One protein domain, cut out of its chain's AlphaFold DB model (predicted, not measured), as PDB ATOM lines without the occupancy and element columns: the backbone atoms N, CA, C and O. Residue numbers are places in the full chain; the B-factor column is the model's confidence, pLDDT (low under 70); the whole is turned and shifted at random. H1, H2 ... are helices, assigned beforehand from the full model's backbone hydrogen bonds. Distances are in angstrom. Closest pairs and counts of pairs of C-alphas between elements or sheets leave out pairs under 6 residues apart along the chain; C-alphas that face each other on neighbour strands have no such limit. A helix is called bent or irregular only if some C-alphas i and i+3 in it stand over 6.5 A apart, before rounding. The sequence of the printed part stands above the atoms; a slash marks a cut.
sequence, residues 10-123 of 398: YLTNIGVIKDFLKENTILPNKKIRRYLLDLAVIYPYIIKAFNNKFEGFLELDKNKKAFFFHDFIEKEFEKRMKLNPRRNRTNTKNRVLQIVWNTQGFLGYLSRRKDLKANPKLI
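Overview. This is residues 10 to 123 of the 398 residues of an uncharacterized protein of Candidatus Lokiarchaeota archaeon (UniProt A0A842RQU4). A long helix, H5, runs through the model; H4 folds back beside it as a helical hairpin, kinked H2 crosses it, and H1 sits at its last residues. Short H3 is near H2 and H4, and a tail, residues 111 to 123, turns back from the end of H5. The printed part has 114 residues with five named helices, H1 to H5 in chain order, and no named strand: all helix. It is compact, with a radius of gyration of the C-alphas of 14.4 A and spans of 43 by 30 by 26 A.

Arrangement. Start at H1, residues 15 to 23: it touches H5, residues 89 to 110, the hub, at residues 109 to 110 alone, about perpendicular at 76 degrees; the closest C-alphas, of Phe 20 and Leu 110, are 6.2 A apart. Next, H2, residues 29 to 49, touches H5 with residues 34 to 42 alone, about perpendicular at 84 degrees; C-alphas 38 and 99 come closest, at 5.0 A. H3, residues 55 to 59, is close to H2 but not clearly touching, with C-alphas 46 and 57 closest at 6.8 A. H4, residues 62 to 82, touches H5 at a shallow tilt of 35.0 degrees, only just short of steep, opposite ways; C-alphas 73 and 96 are closest, at 6.3 A. O i to N i+4 pairs are all within hydrogen-bond range in H1, H3 and H4, in 13 of 17 in H2 and 17 of 18 in H5.

Along the chain. Find C-alpha 15 at (13.968, -17.169, -43.363), where H1 begins. H2 is 29.4 A long, with a kink of 49 degrees near residue 42, and only just irregular: C-alphas 41 and 44 are 6.9 A apart. H4 is 30.3 A long; H5 runs 31.7 A to C-alpha 110 at (15.323, -9.229, -49.472).

Size, cuts and confidence. C-alphas 23 and 86 are the two farthest apart, 43.4 A. The printed part has no cut, and no link between helices is long. Residues 25 to 30 stand free. Look for pLDDT under 70 in 24 residues, among them 24 to 28 and 111 to 123.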
ATOM      1  N   TYR A  10       7.080 -12.818 -35.558       86.31
ATOM      2  CA  TYR A  10       6.575 -13.618 -36.672       86.31
ATOM      3  C   TYR A  10       7.095 -13.168 -38.047       86.31
ATOM      4  O   TYR A  10       7.224 -14.003 -38.933       86.31
ATOM      5  N   LEU A  11       7.435 -11.883 -38.240       88.12
ATOM      6  CA  LEU A  11       8.089 -11.412 -39.469       88.12
ATOM      7  C   LEU A  11       9.601 -11.634 -39.439       88.12
ATOM      8  O   LEU A  11      10.190 -11.954 -40.465       88.12
ATOM      9  N   THR A  12      10.243 -11.442 -38.284       87.00
ATOM     10  CA  THR A  12      11.700 -11.606 -38.147       87.00
ATOM     11  C   THR A  12      12.147 -13.068 -38.161       87.00
ATOM     12  O   THR A  12      13.336 -13.327 -38.318       87.00
ATOM     13  N   ASN A  13      11.211 -14.011 -38.022       86.69
ATOM     14  CA  ASN A  13      11.466 -15.449 -38.072       86.69
ATOM     15  C   ASN A  13      11.355 -16.055 -39.485       86.69
ATOM     16  O   ASN A  13      11.855 -17.158 -39.693       86.69
ATOM     17  N   ILE A  14      10.755 -15.349 -40.453       85.81
ATOM     18  CA  ILE A  14      10.691 -15.764 -41.869       85.81
ATOM     19  C   ILE A  14      12.116 -15.793 -42.428       85.81
ATOM     20  O   ILE A  14      12.795 -14.772 -42.351       85.81
ATOM     21  N   GLY A  15      12.560 -16.918 -43.002       84.75
ATOM     22  CA  GLY A  15      13.968 -17.169 -43.363       84.75
ATOM     23  C   GLY A  15      14.641 -16.005 -44.096       84.75
ATOM     24  O   GLY A  15      15.525 -15.352 -43.548       84.75
ATOM     25  N   VAL A  16      14.121 -15.633 -45.268       82.31
ATOM     26  CA  VAL A  16      14.650 -14.519 -46.083       82.31
ATOM     27  C   VAL A  16      14.710 -13.164 -45.358       82.31
ATOM     28  O   VAL A  16      15.553 -12.331 -45.685       82.31
ATOM     29  N   ILE A  17      13.851 -12.920 -44.361       85.88
ATOM     30  CA  ILE A  17      13.900 -11.709 -43.522       85.88
ATOM     31  C   ILE A  17      14.918 -11.882 -42.392       85.88
ATOM     32  O   ILE A  17      15.695 -10.965 -42.131       85.88
ATOM     33  N   LYS A  18      14.933 -13.046 -41.738       86.25
ATOM     34  CA  LYS A  18      15.869 -13.416 -40.672       86.25
ATOM     35  C   LYS A  18      17.314 -13.286 -41.149       86.25
ATOM     36  O   LYS A  18      18.131 -12.681 -40.460       86.25
ATOM     37  N   ASP A  19      17.605 -13.780 -42.347       83.06
ATOM     38  CA  ASP A  19      18.946 -13.763 -42.929       83.06
ATOM     39  C   ASP A  19      19.342 -12.362 -43.405       83.06
ATOM     40  O   ASP A  19      20.411 -11.877 -43.035       83.06
ATOM     41  N   PHE A  20      18.436 -11.625 -44.061       83.75
ATOM     42  CA  PHE A  20      18.656 -10.204 -44.353       83.75
ATOM     43  C   PHE A  20      19.000  -9.388 -43.092       83.75
ATOM     44  O   PHE A  20      19.869  -8.513 -43.136       83.75
ATOM     45  N   LEU A  21      18.332  -9.663 -41.963       83.12
ATOM     46  CA  LEU A  21      18.563  -8.975 -40.689       83.12
ATOM     47  C   LEU A  21      19.904  -9.337 -40.033       83.12
ATOM     48  O   LEU A  21      20.480  -8.463 -39.387       83.12
ATOM     49  N   LYS A  22      20.421 -10.561 -40.226       81.44
ATOM     50  CA  LYS A  22      21.807 -10.913 -39.859       81.44
ATOM     51  C   LYS A  22      22.807 -10.121 -40.708       81.44
ATOM     52  O   LYS A  22      23.740  -9.532 -40.175       81.44
ATOM     53  N   GLU A  23      22.590 -10.084 -42.023       74.00
ATOM     54  CA  GLU A  23      23.517  -9.485 -42.993       74.00
ATOM     55  C   GLU A  23      23.578  -7.945 -42.926       74.00
ATOM     56  O   GLU A  23      24.602  -7.351 -43.255       74.00
ATOM     57  N   ASN A  24      22.494  -7.269 -42.524       67.25
ATOM     58  CA  ASN A  24      22.339  -5.813 -42.688       67.25
ATOM     59  C   ASN A  24      22.353  -5.023 -41.366       67.25
ATOM     60  O   ASN A  24      21.559  -4.095 -41.173       67.25
ATOM     61  N   THR A  25      23.309  -5.330 -40.485       62.31
ATOM     62  CA  THR A  25      23.561  -4.622 -39.207       62.31
ATOM     63  C   THR A  25      23.724  -3.099 -39.353       62.31
ATOM     64  O   THR A  25      23.368  -2.340 -38.454       62.31
ATOM     65  N   ILE A  26      24.211  -2.635 -40.511       55.19
ATOM     66  CA  ILE A  26      24.505  -1.225 -40.826       55.19
ATOM     67  C   ILE A  26      23.226  -0.369 -40.980       55.19
ATOM     68  O   ILE A  26      23.264   0.861 -40.863       55.19
ATOM     69  N   LEU A  27      22.060  -0.969 -41.254       58.28
ATOM     70  CA  LEU A  27      20.827  -0.202 -41.453       58.28
ATOM     71  C   LEU A  27      20.248   0.303 -40.117       58.28
ATOM     72  O   LEU A  27      19.976  -0.497 -39.224       58.28
ATOM     73  N   PRO A  28      19.924   1.607 -39.974       62.12
ATOM     74  CA  PRO A  28      19.405   2.131 -38.714       62.12
ATOM     75  C   PRO A  28      18.151   1.385 -38.241       62.12
ATOM     76  O   PRO A  28      17.150   1.342 -38.960       62.12
ATOM     77  N   ASN A  29      18.159   0.900 -36.994       70.38
ATOM     78  CA  ASN A  29      17.061   0.143 -36.366       70.38
ATOM     79  C   ASN A  29      15.663   0.762 -36.578       70.38
ATOM     80  O   ASN A  29      14.667   0.069 -36.776       70.38
ATOM     81  N   LYS A  30      15.576   2.097 -36.606       76.00
ATOM     82  CA  LYS A  30      14.343   2.860 -36.876       76.00
ATOM     83  C   LYS A  30      13.814   2.708 -38.315       76.00
ATOM     84  O   LYS A  30      12.603   2.798 -38.513       76.00
ATOM     85  N   LYS A  31      14.691   2.502 -39.304       76.88
ATOM     86  CA  LYS A  31      14.360   2.238 -40.716       76.88
ATOM     87  C   LYS A  31      13.897   0.788 -40.885       76.88
ATOM     88  O   LYS A  31      12.806   0.581 -41.404       76.88
ATOM     89  N   ILE A  32      14.651  -0.178 -40.347       80.00
ATOM     90  CA  ILE A  32      14.274  -1.605 -40.324       80.00
ATOM     91  C   ILE A  32      12.903  -1.787 -39.662       80.00
ATOM     92  O   ILE A  32      11.965  -2.279 -40.287       80.00
ATOM     93  N   ARG A  33      12.731  -1.281 -38.430       83.50
ATOM     94  CA  ARG A  33      11.450  -1.350 -37.712       83.50
ATOM     95  C   ARG A  33      10.314  -0.674 -38.483       83.50
ATOM     96  O   ARG A  33       9.164  -1.069 -38.319       83.50
ATOM     97  N   ARG A  34      10.598   0.327 -39.324       85.44
ATOM     98  CA  ARG A  34       9.570   0.950 -40.163       85.44
ATOM     99  C   ARG A  34       9.165   0.071 -41.348       85.44
ATOM    100  O   ARG A  34       7.973   0.025 -41.633       85.44
ATOM    101  N   TYR A  35      10.108  -0.622 -41.985       86.38
ATOM    102  CA  TYR A  35       9.792  -1.620 -43.008       86.38
ATOM    103  C   TYR A  35       8.950  -2.756 -42.427       86.38
ATOM    104  O   TYR A  35       7.859  -2.999 -42.931       86.38
ATOM    105  N   LEU A  36       9.366  -3.351 -41.304       88.12
ATOM    106  CA  LEU A  36       8.603  -4.414 -40.637       88.12
ATOM    107  C   LEU A  36       7.200  -3.949 -40.192       88.12
ATOM    108  O   LEU A  36       6.234  -4.683 -40.355       88.12
ATOM    109  N   LEU A  37       7.046  -2.711 -39.695       89.62
ATOM    110  CA  LEU A  37       5.734  -2.150 -39.317       89.62
ATOM    111  C   LEU A  37       4.795  -1.853 -40.498       89.62
ATOM    112  O   LEU A  37       3.589  -1.745 -40.274       89.62
ATOM    113  N   ASP A  38       5.323  -1.659 -41.708       89.56
ATOM    114  CA  ASP A  38       4.511  -1.487 -42.917       89.56
ATOM    115  C   ASP A  38       4.251  -2.851 -43.593       89.56
ATOM    116  O   ASP A  38       3.100  -3.141 -43.922       89.56
ATOM    117  N   LEU A  39       5.245  -3.748 -43.655       89.38
ATOM    118  CA  LEU A  39       5.063  -5.144 -44.071       89.38
ATOM    119  C   LEU A  39       3.998  -5.848 -43.216       89.38
ATOM    120  O   LEU A  39       3.130  -6.500 -43.775       89.38
ATOM    121  N   ALA A  40       3.972  -5.632 -41.896       90.38
ATOM    122  CA  ALA A  40       2.951  -6.157 -40.977       90.38
ATOM    123  C   ALA A  40       1.492  -5.784 -41.325       90.38
ATOM    124  O   ALA A  40       0.567  -6.310 -40.710       90.38
ATOM    125  N   VAL A  41       1.262  -4.856 -42.264       90.31
ATOM    126  CA  VAL A  41      -0.079  -4.530 -42.774       90.31
ATOM    127  C   VAL A  41      -0.402  -5.298 -44.061       90.31
ATOM    128  O   VAL A  41      -1.547  -5.697 -44.240       90.31
ATOM    129  N   ILE A  42       0.584  -5.529 -44.938       90.44
ATOM    130  CA  ILE A  42       0.392  -6.278 -46.198       90.44
ATOM    131  C   ILE A  42       0.548  -7.793 -45.983       90.44
ATOM    132  O   ILE A  42      -0.077  -8.582 -46.680       90.44
ATOM    133  N   TYR A  43       1.341  -8.220 -45.000       90.44
ATOM    134  CA  TYR A  43       1.697  -9.622 -44.777       90.44
ATOM    135  C   TYR A  43       0.488 -10.566 -44.634       90.44
ATOM    136  O   TYR A  43       0.473 -11.565 -45.345       90.44
ATOM    137  N   PRO A  44      -0.579 -10.255 -43.864       89.50
ATOM    138  CA  PRO A  44      -1.778 -11.101 -43.837       89.50
ATOM    139  C   PRO A  44      -2.480 -11.219 -45.202       89.50
ATOM    140  O   PRO A  44      -3.169 -12.203 -45.453       89.50
ATOM    141  N   TYR A  45      -2.307 -10.230 -46.085       89.12
ATOM    142  CA  TYR A  45      -2.834 -10.259 -47.450       89.12
ATOM    143  C   TYR A  45      -1.992 -11.151 -48.372       89.12
ATOM    144  O   TYR A  45      -2.547 -11.933 -49.136       89.12
ATOM    145  N   ILE A  46      -0.661 -11.090 -48.241       88.38
ATOM    146  CA  ILE A  46       0.278 -11.983 -48.941       88.38
ATOM    147  C   ILE A  46       0.012 -13.435 -48.527       88.38
ATOM    148  O   ILE A  46      -0.266 -14.280 -49.368       88.38
ATOM    149  N   ILE A  47       0.009 -13.703 -47.224       88.56
ATOM    150  CA  ILE A  47      -0.202 -15.034 -46.644       88.56
ATOM    151  C   ILE A  47      -1.557 -15.632 -47.046       88.56
ATOM    152  O   ILE A  47      -1.603 -16.806 -47.406       88.56
ATOM    153  N   LYS A  48      -2.635 -14.832 -47.102       88.06
ATOM    154  CA  LYS A  48      -3.929 -15.304 -47.621       88.06
ATOM    155  C   LYS A  48      -3.907 -15.603 -49.129       88.06
ATOM    156  O   LYS A  48      -4.565 -16.546 -49.549       88.06
ATOM    157  N   ALA A  49      -3.203 -14.811 -49.936       85.31
ATOM    158  CA  ALA A  49      -3.170 -14.989 -51.392       85.31
ATOM    159  C   ALA A  49      -2.221 -16.108 -51.864       85.31
ATOM    160  O   ALA A  49      -2.396 -16.624 -52.963       85.31
ATOM    161  N   PHE A  50      -1.234 -16.485 -51.044       86.06
ATOM    162  CA  PHE A  50      -0.178 -17.447 -51.390       86.06
ATOM    163  C   PHE A  50      -0.151 -18.668 -50.456       86.06
ATOM    164  O   PHE A  50       0.909 -19.218 -50.168       86.06
ATOM    165  N   ASN A  51      -1.326 -19.102 -49.979       83.69
ATOM    166  CA  ASN A  51      -1.527 -20.329 -49.191       83.69
ATOM    167  C   ASN A  51      -0.519 -20.485 -48.036       83.69
ATOM    168  O   ASN A  51       0.146 -21.510 -47.885       83.69
ATOM    169  N   ASN A  52      -0.398 -19.428 -47.232       80.50
ATOM    170  CA  ASN A  52       0.520 -19.279 -46.101       80.50
ATOM    171  C   ASN A  52       2.031 -19.290 -46.417       80.50
ATOM    172  O   ASN A  52       2.833 -19.269 -45.485       80.50
ATOM    173  N   LYS A  53       2.442 -19.243 -47.691       81.62
ATOM    174  CA  LYS A  53       3.852 -19.113 -48.103       81.62
ATOM    175  C   LYS A  53       4.172 -17.661 -48.465       81.62
ATOM    176  O   LYS A  53       3.443 -17.027 -49.226       81.62
ATOM    177  N   PHE A  54       5.267 -17.114 -47.940       82.88
ATOM    178  CA  PHE A  54       5.716 -15.753 -48.278       82.88
ATOM    179  C   PHE A  54       6.535 -15.745 -49.580       82.88
ATOM    180  O   PHE A  54       6.529 -14.778 -50.343       82.88
ATOM    181  N   GLU A  55       7.190 -16.866 -49.853       82.00
ATOM    182  CA  GLU A  55       8.137 -17.126 -50.930       82.00
ATOM    183  C   GLU A  55       7.447 -17.102 -52.302       82.00
ATOM    184  O   GLU A  55       7.920 -16.416 -53.206       82.00
ATOM    185  N   GLY A  56       6.247 -17.685 -52.423       80.50
ATOM    186  CA  GLY A  56       5.451 -17.642 -53.661       80.50
ATOM    187  C   GLY A  56       5.077 -16.221 -54.114       80.50
ATOM    188  O   GLY A  56       4.924 -15.955 -55.305       80.50
ATOM    189  N   PHE A  57       5.012 -15.259 -53.185       83.69
ATOM    190  CA  PHE A  57       4.870 -13.842 -53.528       83.69
ATOM    191  C   PHE A  57       6.199 -13.198 -53.976       83.69
ATOM    192  O   PHE A  57       6.203 -12.269 -54.792       83.69
ATOM    193  N   LEU A  58       7.345 -13.680 -53.485       80.69
ATOM    194  CA  LEU A  58       8.674 -13.257 -53.945       80.69
ATOM    195  C   LEU A  58       8.995 -13.785 -55.347       80.69
ATOM    196  O   LEU A  58       9.683 -13.087 -56.096       80.69
ATOM    197  N   GLU A  59       8.461 -14.945 -55.716       81.62
ATOM    198  CA  GLU A  59       8.638 -15.598 -57.020       81.62
ATOM    199  C   GLU A  59       7.860 -14.924 -58.162       81.62
ATOM    200  O   GLU A  59       8.319 -14.949 -59.303       81.62
ATOM    201  N   LEU A  60       6.733 -14.258 -57.867       79.00
ATOM    202  CA  LEU A  60       5.918 -13.544 -58.861       79.00
ATOM    203  C   LEU A  60       6.738 -12.630 -59.791       79.00
ATOM    204  O   LEU A  60       7.626 -11.895 -59.351       79.00
ATOM    205  N   ASP A  61       6.339 -12.539 -61.055       73.19
ATOM    206  CA  ASP A  61       6.851 -11.507 -61.953       73.19
ATOM    207  C   ASP A  61       6.413 -10.080 -61.539       73.19
ATOM    208  O   ASP A  61       5.552  -9.853 -60.680       73.19
ATOM    209  N   LYS A  62       7.040  -9.084 -62.173       67.44
ATOM    210  CA  LYS A  62       6.816  -7.654 -61.920       67.44
ATOM    211  C   LYS A  62       5.361  -7.216 -62.148       67.44
ATOM    212  O   LYS A  62       4.897  -6.321 -61.440       67.44
ATOM    213  N   ASN A  63       4.653  -7.827 -63.099       65.94
ATOM    214  CA  ASN A  63       3.292  -7.441 -63.466       65.94
ATOM    215  C   ASN A  63       2.291  -8.037 -62.471       65.94
ATOM    216  O   ASN A  63       1.494  -7.292 -61.904       65.94
ATOM    217  N   LYS A  64       2.407  -9.329 -62.138       73.44
ATOM    218  CA  LYS A  64       1.600  -9.966 -61.080       73.44
ATOM    219  C   LYS A  64       1.788  -9.277 -59.723       73.44
ATOM    220  O   LYS A  64       0.808  -9.018 -59.027       73.44
ATOM    221  N   LYS A  65       3.018  -8.866 -59.379       72.50
ATOM    222  CA  LYS A  65       3.283  -8.015 -58.199       72.50
ATOM    223  C   LYS A  65       2.572  -6.664 -58.275       72.50
ATOM    224  O   LYS A  65       2.055  -6.205 -57.260       72.50
ATOM    225  N   ALA A  66       2.538  -6.014 -59.440       65.12
ATOM    226  CA  ALA A  66       1.839  -4.741 -59.611       65.12
ATOM    227  C   ALA A  66       0.318  -4.886 -59.417       65.12
ATOM    228  O   ALA A  66      -0.251  -4.109 -58.650       65.12
ATOM    229  N   PHE A  67      -0.309  -5.908 -60.012       71.81
ATOM    230  CA  PHE A  67      -1.733  -6.215 -59.809       71.81
ATOM    231  C   PHE A  67      -2.056  -6.530 -58.342       71.81
ATOM    232  O   PHE A  67      -2.964  -5.923 -57.776       71.81
ATOM    233  N   PHE A  68      -1.262  -7.381 -57.681       81.00
ATOM    234  CA  PHE A  68      -1.427  -7.675 -56.252       81.00
ATOM    235  C   PHE A  68      -1.364  -6.409 -55.377       81.00
ATOM    236  O   PHE A  68      -2.153  -6.241 -54.445       81.00
ATOM    237  N   PHE A  69      -0.441  -5.486 -55.674       78.62
ATOM    238  CA  PHE A  69      -0.365  -4.218 -54.946       78.62
ATOM    239  C   PHE A  69      -1.519  -3.260 -55.270       78.62
ATOM    240  O   PHE A  69      -1.898  -2.507 -54.375       78.62
ATOM    241  N   HIS A  70      -2.079  -3.277 -56.485       75.00
ATOM    242  CA  HIS A  70      -3.266  -2.488 -56.846       75.00
ATOM    243  C   HIS A  70      -4.472  -2.909 -56.002       75.00
ATOM    244  O   HIS A  70      -5.017  -2.110 -55.241       75.00
ATOM    245  N   ASP A  71      -4.778  -4.204 -56.043       78.50
ATOM    246  CA  ASP A  71      -5.888  -4.829 -55.330       78.50
ATOM    247  C   ASP A  71      -5.794  -4.623 -53.804       78.50
ATOM    248  O   ASP A  71      -6.763  -4.250 -53.133       78.50
ATOM    249  N   PHE A  72      -4.583  -4.750 -53.245       86.25
ATOM    250  CA  PHE A  72      -4.321  -4.393 -51.851       86.25
ATOM    251  C   PHE A  72      -4.583  -2.905 -51.556       86.25
ATOM    252  O   PHE A  72      -5.135  -2.586 -50.500       86.25
ATOM    253  N   ILE A  73      -4.177  -1.982 -52.442       79.00
ATOM    254  CA  ILE A  73      -4.355  -0.534 -52.232       79.00
ATOM    255  C   ILE A  73      -5.836  -0.181 -52.134       79.00
ATOM    256  O   ILE A  73      -6.205   0.573 -51.232       79.00
ATOM    257  N   GLU A  74      -6.669  -0.731 -53.012       78.50
ATOM    258  CA  GLU A  74      -8.109  -0.466 -53.049       78.50
ATOM    259  C   GLU A  74      -8.798  -1.017 -51.798       78.50
ATOM    260  O   GLU A  74      -9.379  -0.251 -51.020       78.50
ATOM    261  N   LYS A  75      -8.624  -2.316 -51.519       85.62
ATOM    262  CA  LYS A  75      -9.225  -2.995 -50.358       85.62
ATOM    263  C   LYS A  75      -8.794  -2.379 -49.021       85.62
ATOM    264  O   LYS A  75      -9.626  -2.176 -48.133       85.62
ATOM    265  N   GLU A  76      -7.516  -2.029 -48.855       87.50
ATOM    266  CA  GLU A  76      -7.014  -1.404 -47.621       87.50
ATOM    267  C   GLU A  76      -7.379   0.092 -47.523       87.50
ATOM    268  O   GLU A  76      -7.567   0.604 -46.413       87.50
ATOM    269  N   PHE A  77      -7.527   0.812 -48.643       80.50
ATOM    270  CA  PHE A  77      -8.059   2.180 -48.643       80.50
ATOM    271  C   PHE A  77      -9.534   2.196 -48.233       80.50
ATOM    272  O   PHE A  77      -9.890   2.921 -47.299       80.50
ATOM    273  N   GLU A  78     -10.366   1.354 -48.850       82.81
ATOM    274  CA  GLU A  78     -11.772   1.186 -48.482       82.81
ATOM    275  C   GLU A  78     -11.937   0.834 -47.008       82.81
ATOM    276  O   GLU A  78     -12.643   1.534 -46.283       82.81
ATOM    277  N   LYS A  79     -11.252  -0.217 -46.541       87.31
ATOM    278  CA  LYS A  79     -11.298  -0.668 -45.146       87.31
ATOM    279  C   LYS A  79     -10.954   0.463 -44.177       87.31
ATOM    280  O   LYS A  79     -11.614   0.625 -43.153       87.31
ATOM    281  N   ARG A  80      -9.959   1.295 -44.504       85.25
ATOM    282  CA  ARG A  80      -9.572   2.458 -43.687       85.25
ATOM    283  C   ARG A  80     -10.574   3.607 -43.736       85.25
ATOM    284  O   ARG A  80     -10.674   4.322 -42.740       85.25
ATOM    285  N   MET A  81     -11.286   3.793 -44.845       83.31
ATOM    286  CA  MET A  81     -12.368   4.776 -44.946       83.31
ATOM    287  C   MET A  81     -13.624   4.296 -44.207       83.31
ATOM    288  O   MET A  81     -14.143   5.045 -43.385       83.31
ATOM    289  N   LYS A  82     -14.041   3.037 -44.400       85.44
ATOM    290  CA  LYS A  82     -15.152   2.382 -43.683       85.44
ATOM    291  C   LYS A  82     -14.941   2.428 -42.162       85.44
ATOM    292  O   LYS A  82     -15.825   2.865 -41.437       85.44
ATOM    293  N   LEU A  83     -13.736   2.101 -41.679       85.00
ATOM    294  CA  LEU A  83     -13.399   2.163 -40.249       85.00
ATOM    295  C   LEU A  83     -13.311   3.587 -39.671       85.00
ATOM    296  O   LEU A  83     -13.354   3.738 -38.454       85.00
ATOM    297  N   ASN A  84     -13.090   4.629 -40.478       79.94
ATOM    298  CA  ASN A  84     -12.873   6.009 -40.017       79.94
ATOM    299  C   ASN A  84     -13.429   7.026 -41.058       79.94
ATOM    300  O   ASN A  84     -12.641   7.742 -41.686       79.94
ATOM    301  N   PRO A  85     -14.760   7.162 -41.249       72.31
ATOM    302  CA  PRO A  85     -15.318   7.949 -42.363       72.31
ATOM    303  C   PRO A  85     -14.933   9.436 -42.346       72.31
ATOM    304  O   PRO A  85     -14.651  10.027 -43.385       72.31
ATOM    305  N   ARG A  86     -14.815  10.034 -41.149       71.38
ATOM    306  CA  ARG A  86     -14.408  11.441 -40.939       71.38
ATOM    307  C   ARG A  86     -12.920  11.720 -41.234       71.38
ATOM    308  O   ARG A  86     -12.434  12.825 -40.998       71.38
ATOM    309  N   ARG A  87     -12.147  10.732 -41.704       71.56
ATOM    310  CA  ARG A  87     -10.702  10.854 -41.948       71.56
ATOM    311  C   ARG A  87     -10.427  11.360 -43.362       71.56
ATOM    312  O   ARG A  87     -10.887  10.786 -44.338       71.56
ATOM    313  N   ASN A  88      -9.607  12.404 -43.477       72.44
ATOM    314  CA  ASN A  88      -9.218  12.997 -44.760       72.44
ATOM    315  C   ASN A  88      -8.713  11.934 -45.770       72.44
ATOM    316  O   ASN A  88      -7.654  11.333 -45.558       72.44
ATOM    317  N   ARG A  89      -9.458  11.748 -46.876       72.25
ATOM    318  CA  ARG A  89      -9.192  10.753 -47.936       72.25
ATOM    319  C   ARG A  89      -7.747  10.803 -48.442       72.25
ATOM    320  O   ARG A  89      -7.092   9.766 -48.490       72.25
ATOM    321  N   THR A  90      -7.211  11.987 -48.738       66.81
ATOM    322  CA  THR A  90      -5.842  12.165 -49.259       66.81
ATOM    323  C   THR A  90      -4.776  11.652 -48.286       66.81
ATOM    324  O   THR A  90      -3.849  10.954 -48.692       66.81
ATOM    325  N   ASN A  91      -4.927  11.911 -46.983       69.38
ATOM    326  CA  ASN A  91      -4.041  11.368 -45.949       69.38
ATOM    327  C   ASN A  91      -4.183   9.844 -45.790       69.38
ATOM    328  O   ASN A  91      -3.188   9.172 -45.509       69.38
ATOM    329  N   THR A  92      -5.381   9.284 -45.988       76.00
ATOM    330  CA  THR A  92      -5.595   7.827 -46.007       76.00
ATOM    331  C   THR A  92      -4.918   7.187 -47.226       76.00
ATOM    332  O   THR A  92      -4.102   6.285 -47.039       76.00
ATOM    333  N   LYS A  93      -5.142   7.711 -48.443       73.44
ATOM    334  CA  LYS A  93      -4.481   7.279 -49.694       73.44
ATOM    335  C   LYS A  93      -2.956   7.329 -49.560       73.44
ATOM    336  O   LYS A  93      -2.286   6.313 -49.729       73.44
ATOM    337  N   ASN A  94      -2.411   8.474 -49.143       72.94
ATOM    338  CA  ASN A  94      -0.971   8.647 -48.927       72.94
ATOM    339  C   ASN A  94      -0.415   7.677 -47.875       72.94
ATOM    340  O   ASN A  94       0.718   7.217 -48.006       72.94
ATOM    341  N   ARG A  95      -1.194   7.322 -46.840       82.06
ATOM    342  CA  ARG A  95      -0.768   6.313 -45.864       82.06
ATOM    343  C   ARG A  95      -0.686   4.921 -46.485       82.06
ATOM    344  O   ARG A  95       0.292   4.243 -46.184       82.06
ATOM    345  N   VAL A  96      -1.660   4.509 -47.301       81.06
ATOM    346  CA  VAL A  96      -1.683   3.189 -47.963       81.06
ATOM    347  C   VAL A  96      -0.556   3.078 -48.994       81.06
ATOM    348  O   VAL A  96       0.257   2.160 -48.894       81.06
ATOM    349  N   LEU A  97      -0.397   4.075 -49.874       77.00
ATOM    350  CA  LEU A  97       0.727   4.147 -50.821       77.00
ATOM    351  C   LEU A  97       2.087   4.084 -50.108       77.00
ATOM    352  O   LEU A  97       2.984   3.364 -50.538       77.00
ATOM    353  N   GLN A  98       2.231   4.756 -48.961       78.69
ATOM    354  CA  GLN A  98       3.457   4.695 -48.161       78.69
ATOM    355  C   GLN A  98       3.730   3.309 -47.550       78.69
ATOM    356  O   GLN A  98       4.900   2.989 -47.336       78.69
ATOM    357  N   ILE A  99       2.701   2.495 -47.264       82.44
ATOM    358  CA  ILE A  99       2.878   1.091 -46.843       82.44
ATOM    359  C   ILE A  99       3.428   0.283 -48.022       82.44
ATOM    360  O   ILE A  99       4.444  -0.394 -47.866       82.44
ATOM    361  N   VAL A 100       2.806   0.406 -49.199       80.38
ATOM    362  CA  VAL A 100       3.220  -0.305 -50.417       80.38
ATOM    363  C   VAL A 100       4.643   0.068 -50.828       80.38
ATOM    364  O   VAL A 100       5.467  -0.830 -50.949       80.38
ATOM    365  N   TRP A 101       4.990   1.356 -50.921       77.56
ATOM    366  CA  TRP A 101       6.358   1.790 -51.246       77.56
ATOM    367  C   TRP A 101       7.411   1.283 -50.257       77.56
ATOM    368  O   TRP A 101       8.507   0.899 -50.664       77.56
ATOM    369  N   ASN A 102       7.103   1.270 -48.956       78.94
ATOM    370  CA  ASN A 102       8.040   0.757 -47.955       78.94
ATOM    371  C   ASN A 102       8.163  -0.768 -48.026       78.94
ATOM    372  O   ASN A 102       9.259  -1.286 -47.845       78.94
ATOM    373  N   THR A 103       7.075  -1.473 -48.333       81.69
ATOM    374  CA  THR A 103       7.081  -2.928 -48.513       81.69
ATOM    375  C   THR A 103       7.841  -3.309 -49.786       81.69
ATOM    376  O   THR A 103       8.792  -4.074 -49.700       81.69
ATOM    377  N   GLN A 104       7.540  -2.694 -50.935       75.06
ATOM    378  CA  GLN A 104       8.291  -2.832 -52.194       75.06
ATOM    379  C   GLN A 104       9.785  -2.542 -52.010       75.06
ATOM    380  O   GLN A 104      10.629  -3.336 -52.418       75.06
ATOM    381  N   GLY A 105      10.119  -1.434 -51.340       72.56
ATOM    382  CA  GLY A 105      11.501  -1.072 -51.039       72.56
ATOM    383  C   GLY A 105      12.206  -2.056 -50.103       72.56
ATOM    384  O   GLY A 105      13.413  -2.218 -50.218       72.56
ATOM    385  N   PHE A 106      11.479  -2.723 -49.200       78.25
ATOM    386  CA  PHE A 106      12.028  -3.768 -48.332       78.25
ATOM    387  C   PHE A 106      12.245  -5.080 -49.092       78.25
ATOM    388  O   PHE A 106      13.342  -5.625 -49.055       78.25
ATOM    389  N   LEU A 107      11.251  -5.525 -49.865       75.75
ATOM    390  CA  LEU A 107      11.332  -6.698 -50.743       75.75
ATOM    391  C   LEU A 107      12.498  -6.586 -51.741       75.75
ATOM    392  O   LEU A 107      13.188  -7.571 -51.982       75.75
ATOM    393  N   GLY A 108      12.759  -5.376 -52.257       69.31
ATOM    394  CA  GLY A 108      13.914  -5.057 -53.107       69.31
ATOM    395  C   GLY A 108      15.283  -5.218 -52.438       69.31
ATOM    396  O   GLY A 108      16.281  -5.340 -53.141       69.31
ATOM    397  N   TYR A 109      15.344  -5.241 -51.103       71.62
ATOM    398  CA  TYR A 109      16.540  -5.659 -50.371       71.62
ATOM    399  C   TYR A 109      16.559  -7.180 -50.135       71.62
ATOM    400  O   TYR A 109      17.606  -7.793 -50.318       71.62
ATOM    401  N   LEU A 110      15.418  -7.791 -49.778       72.75
ATOM    402  CA  LEU A 110      15.323  -9.229 -49.472       72.75
ATOM    403  C   LEU A 110      15.683 -10.125 -50.668       72.75
ATOM    404  O   LEU A 110      16.419 -11.092 -50.519       72.75
ATOM    405  N   SER A 111      15.171  -9.815 -51.862       63.91
ATOM    406  CA  SER A 111      15.305 -10.691 -53.036       63.91
ATOM    407  C   SER A 111      16.655 -10.597 -53.753       63.91
ATOM    408  O   SER A 111      16.876 -11.327 -54.718       63.91
ATOM    409  N   ARG A 112      17.512  -9.633 -53.374       59.09
ATOM    410  CA  ARG A 112      18.728  -9.199 -54.101       59.09
ATOM    411  C   ARG A 112      18.501  -8.786 -55.578       59.09
ATOM    412  O   ARG A 112      19.454  -8.415 -56.264       59.09
ATOM    413  N   ARG A 113      17.253  -8.776 -56.068       51.12
ATOM    414  CA  ARG A 113      16.854  -8.518 -57.464       51.12
ATOM    415  C   ARG A 113      16.459  -7.048 -57.692       51.12
ATOM    416  O   ARG A 113      15.564  -6.512 -57.036       51.12
ATOM    417  N   LYS A 114      17.133  -6.375 -58.640       45.84
ATOM    418  CA  LYS A 114      17.011  -4.919 -58.923       45.84
ATOM    419  C   LYS A 114      15.691  -4.521 -59.613       45.84
ATOM    420  O   LYS A 114      15.347  -3.339 -59.678       45.84
ATOM    421  N   ASP A 115      14.973  -5.506 -60.133       44.25
ATOM    422  CA  ASP A 115      13.767  -5.441 -60.968       44.25
ATOM    423  C   ASP A 115      12.464  -5.133 -60.204       44.25
ATOM    424  O   ASP A 115      11.470  -4.751 -60.826       44.25
ATOM    425  N   LEU A 116      12.476  -5.142 -58.862       48.22
ATOM    426  CA  LEU A 116      11.327  -4.806 -57.997       48.22
ATOM    427  C   LEU A 116      10.864  -3.326 -58.029       48.22
ATOM    428  O   LEU A 116      10.119  -2.874 -57.159       48.22
ATOM    429  N   LYS A 117      11.214  -2.573 -59.080       43.91
ATOM    430  CA  LYS A 117      10.595  -1.282 -59.432       43.91
ATOM    431  C   LYS A 117       9.196  -1.483 -60.040       43.91
ATOM    432  O   LYS A 117       8.932  -1.086 -61.178       43.91
ATOM    433  N   ALA A 118       8.279  -2.066 -59.269       40.62
ATOM    434  CA  ALA A 118       6.852  -1.879 -59.507       40.62
ATOM    435  C   ALA A 118       6.535  -0.383 -59.316       40.62
ATOM    436  O   ALA A 118       6.903   0.209 -58.303       40.62
ATOM    437  N   ASN A 119       5.920   0.252 -60.315       42.00
ATOM    438  CA  ASN A 119       5.763   1.706 -60.374       42.00
ATOM    439  C   ASN A 119       4.285   2.100 -60.194       42.00
ATOM    440  O   ASN A 119       3.578   2.231 -61.191       42.00
ATOM    441  N   PRO A 120       3.797   2.342 -58.960       41.53
ATOM    442  CA  PRO A 120       2.391   2.678 -58.707       41.53
ATOM    443  C   PRO A 120       1.986   4.093 -59.174       41.53
ATOM    444  O   PRO A 120       0.945   4.597 -58.765       41.53
ATOM    445  N   LYS A 121       2.773   4.741 -60.050       42.56
ATOM    446  CA  LYS A 121       2.324   5.907 -60.830       42.56
ATOM    447  C   LYS A 121       1.151   5.587 -61.766       42.56
ATOM    448  O   LYS A 121       0.444   6.512 -62.127       42.56
ATOM    449  N   LEU A 122       0.945   4.317 -62.126       37.06
ATOM    450  CA  LEU A 122      -0.210   3.865 -62.916       37.06
ATOM    451  C   LEU A 122      -1.551   3.948 -62.156       37.06
ATOM    452  O   LEU A 122      -2.595   3.700 -62.740       37.06
ATOM    453  N   ILE A 123      -1.540   4.279 -60.858       39.53
ATOM    454  CA  ILE A 123      -2.745   4.314 -60.021       39.53
ATOM    455  C   ILE A 123      -3.322   5.735 -59.999       39.53
ATOM    456  O   ILE A 123      -3.148   6.492 -59.032       39.53
TER     457      ILE A 123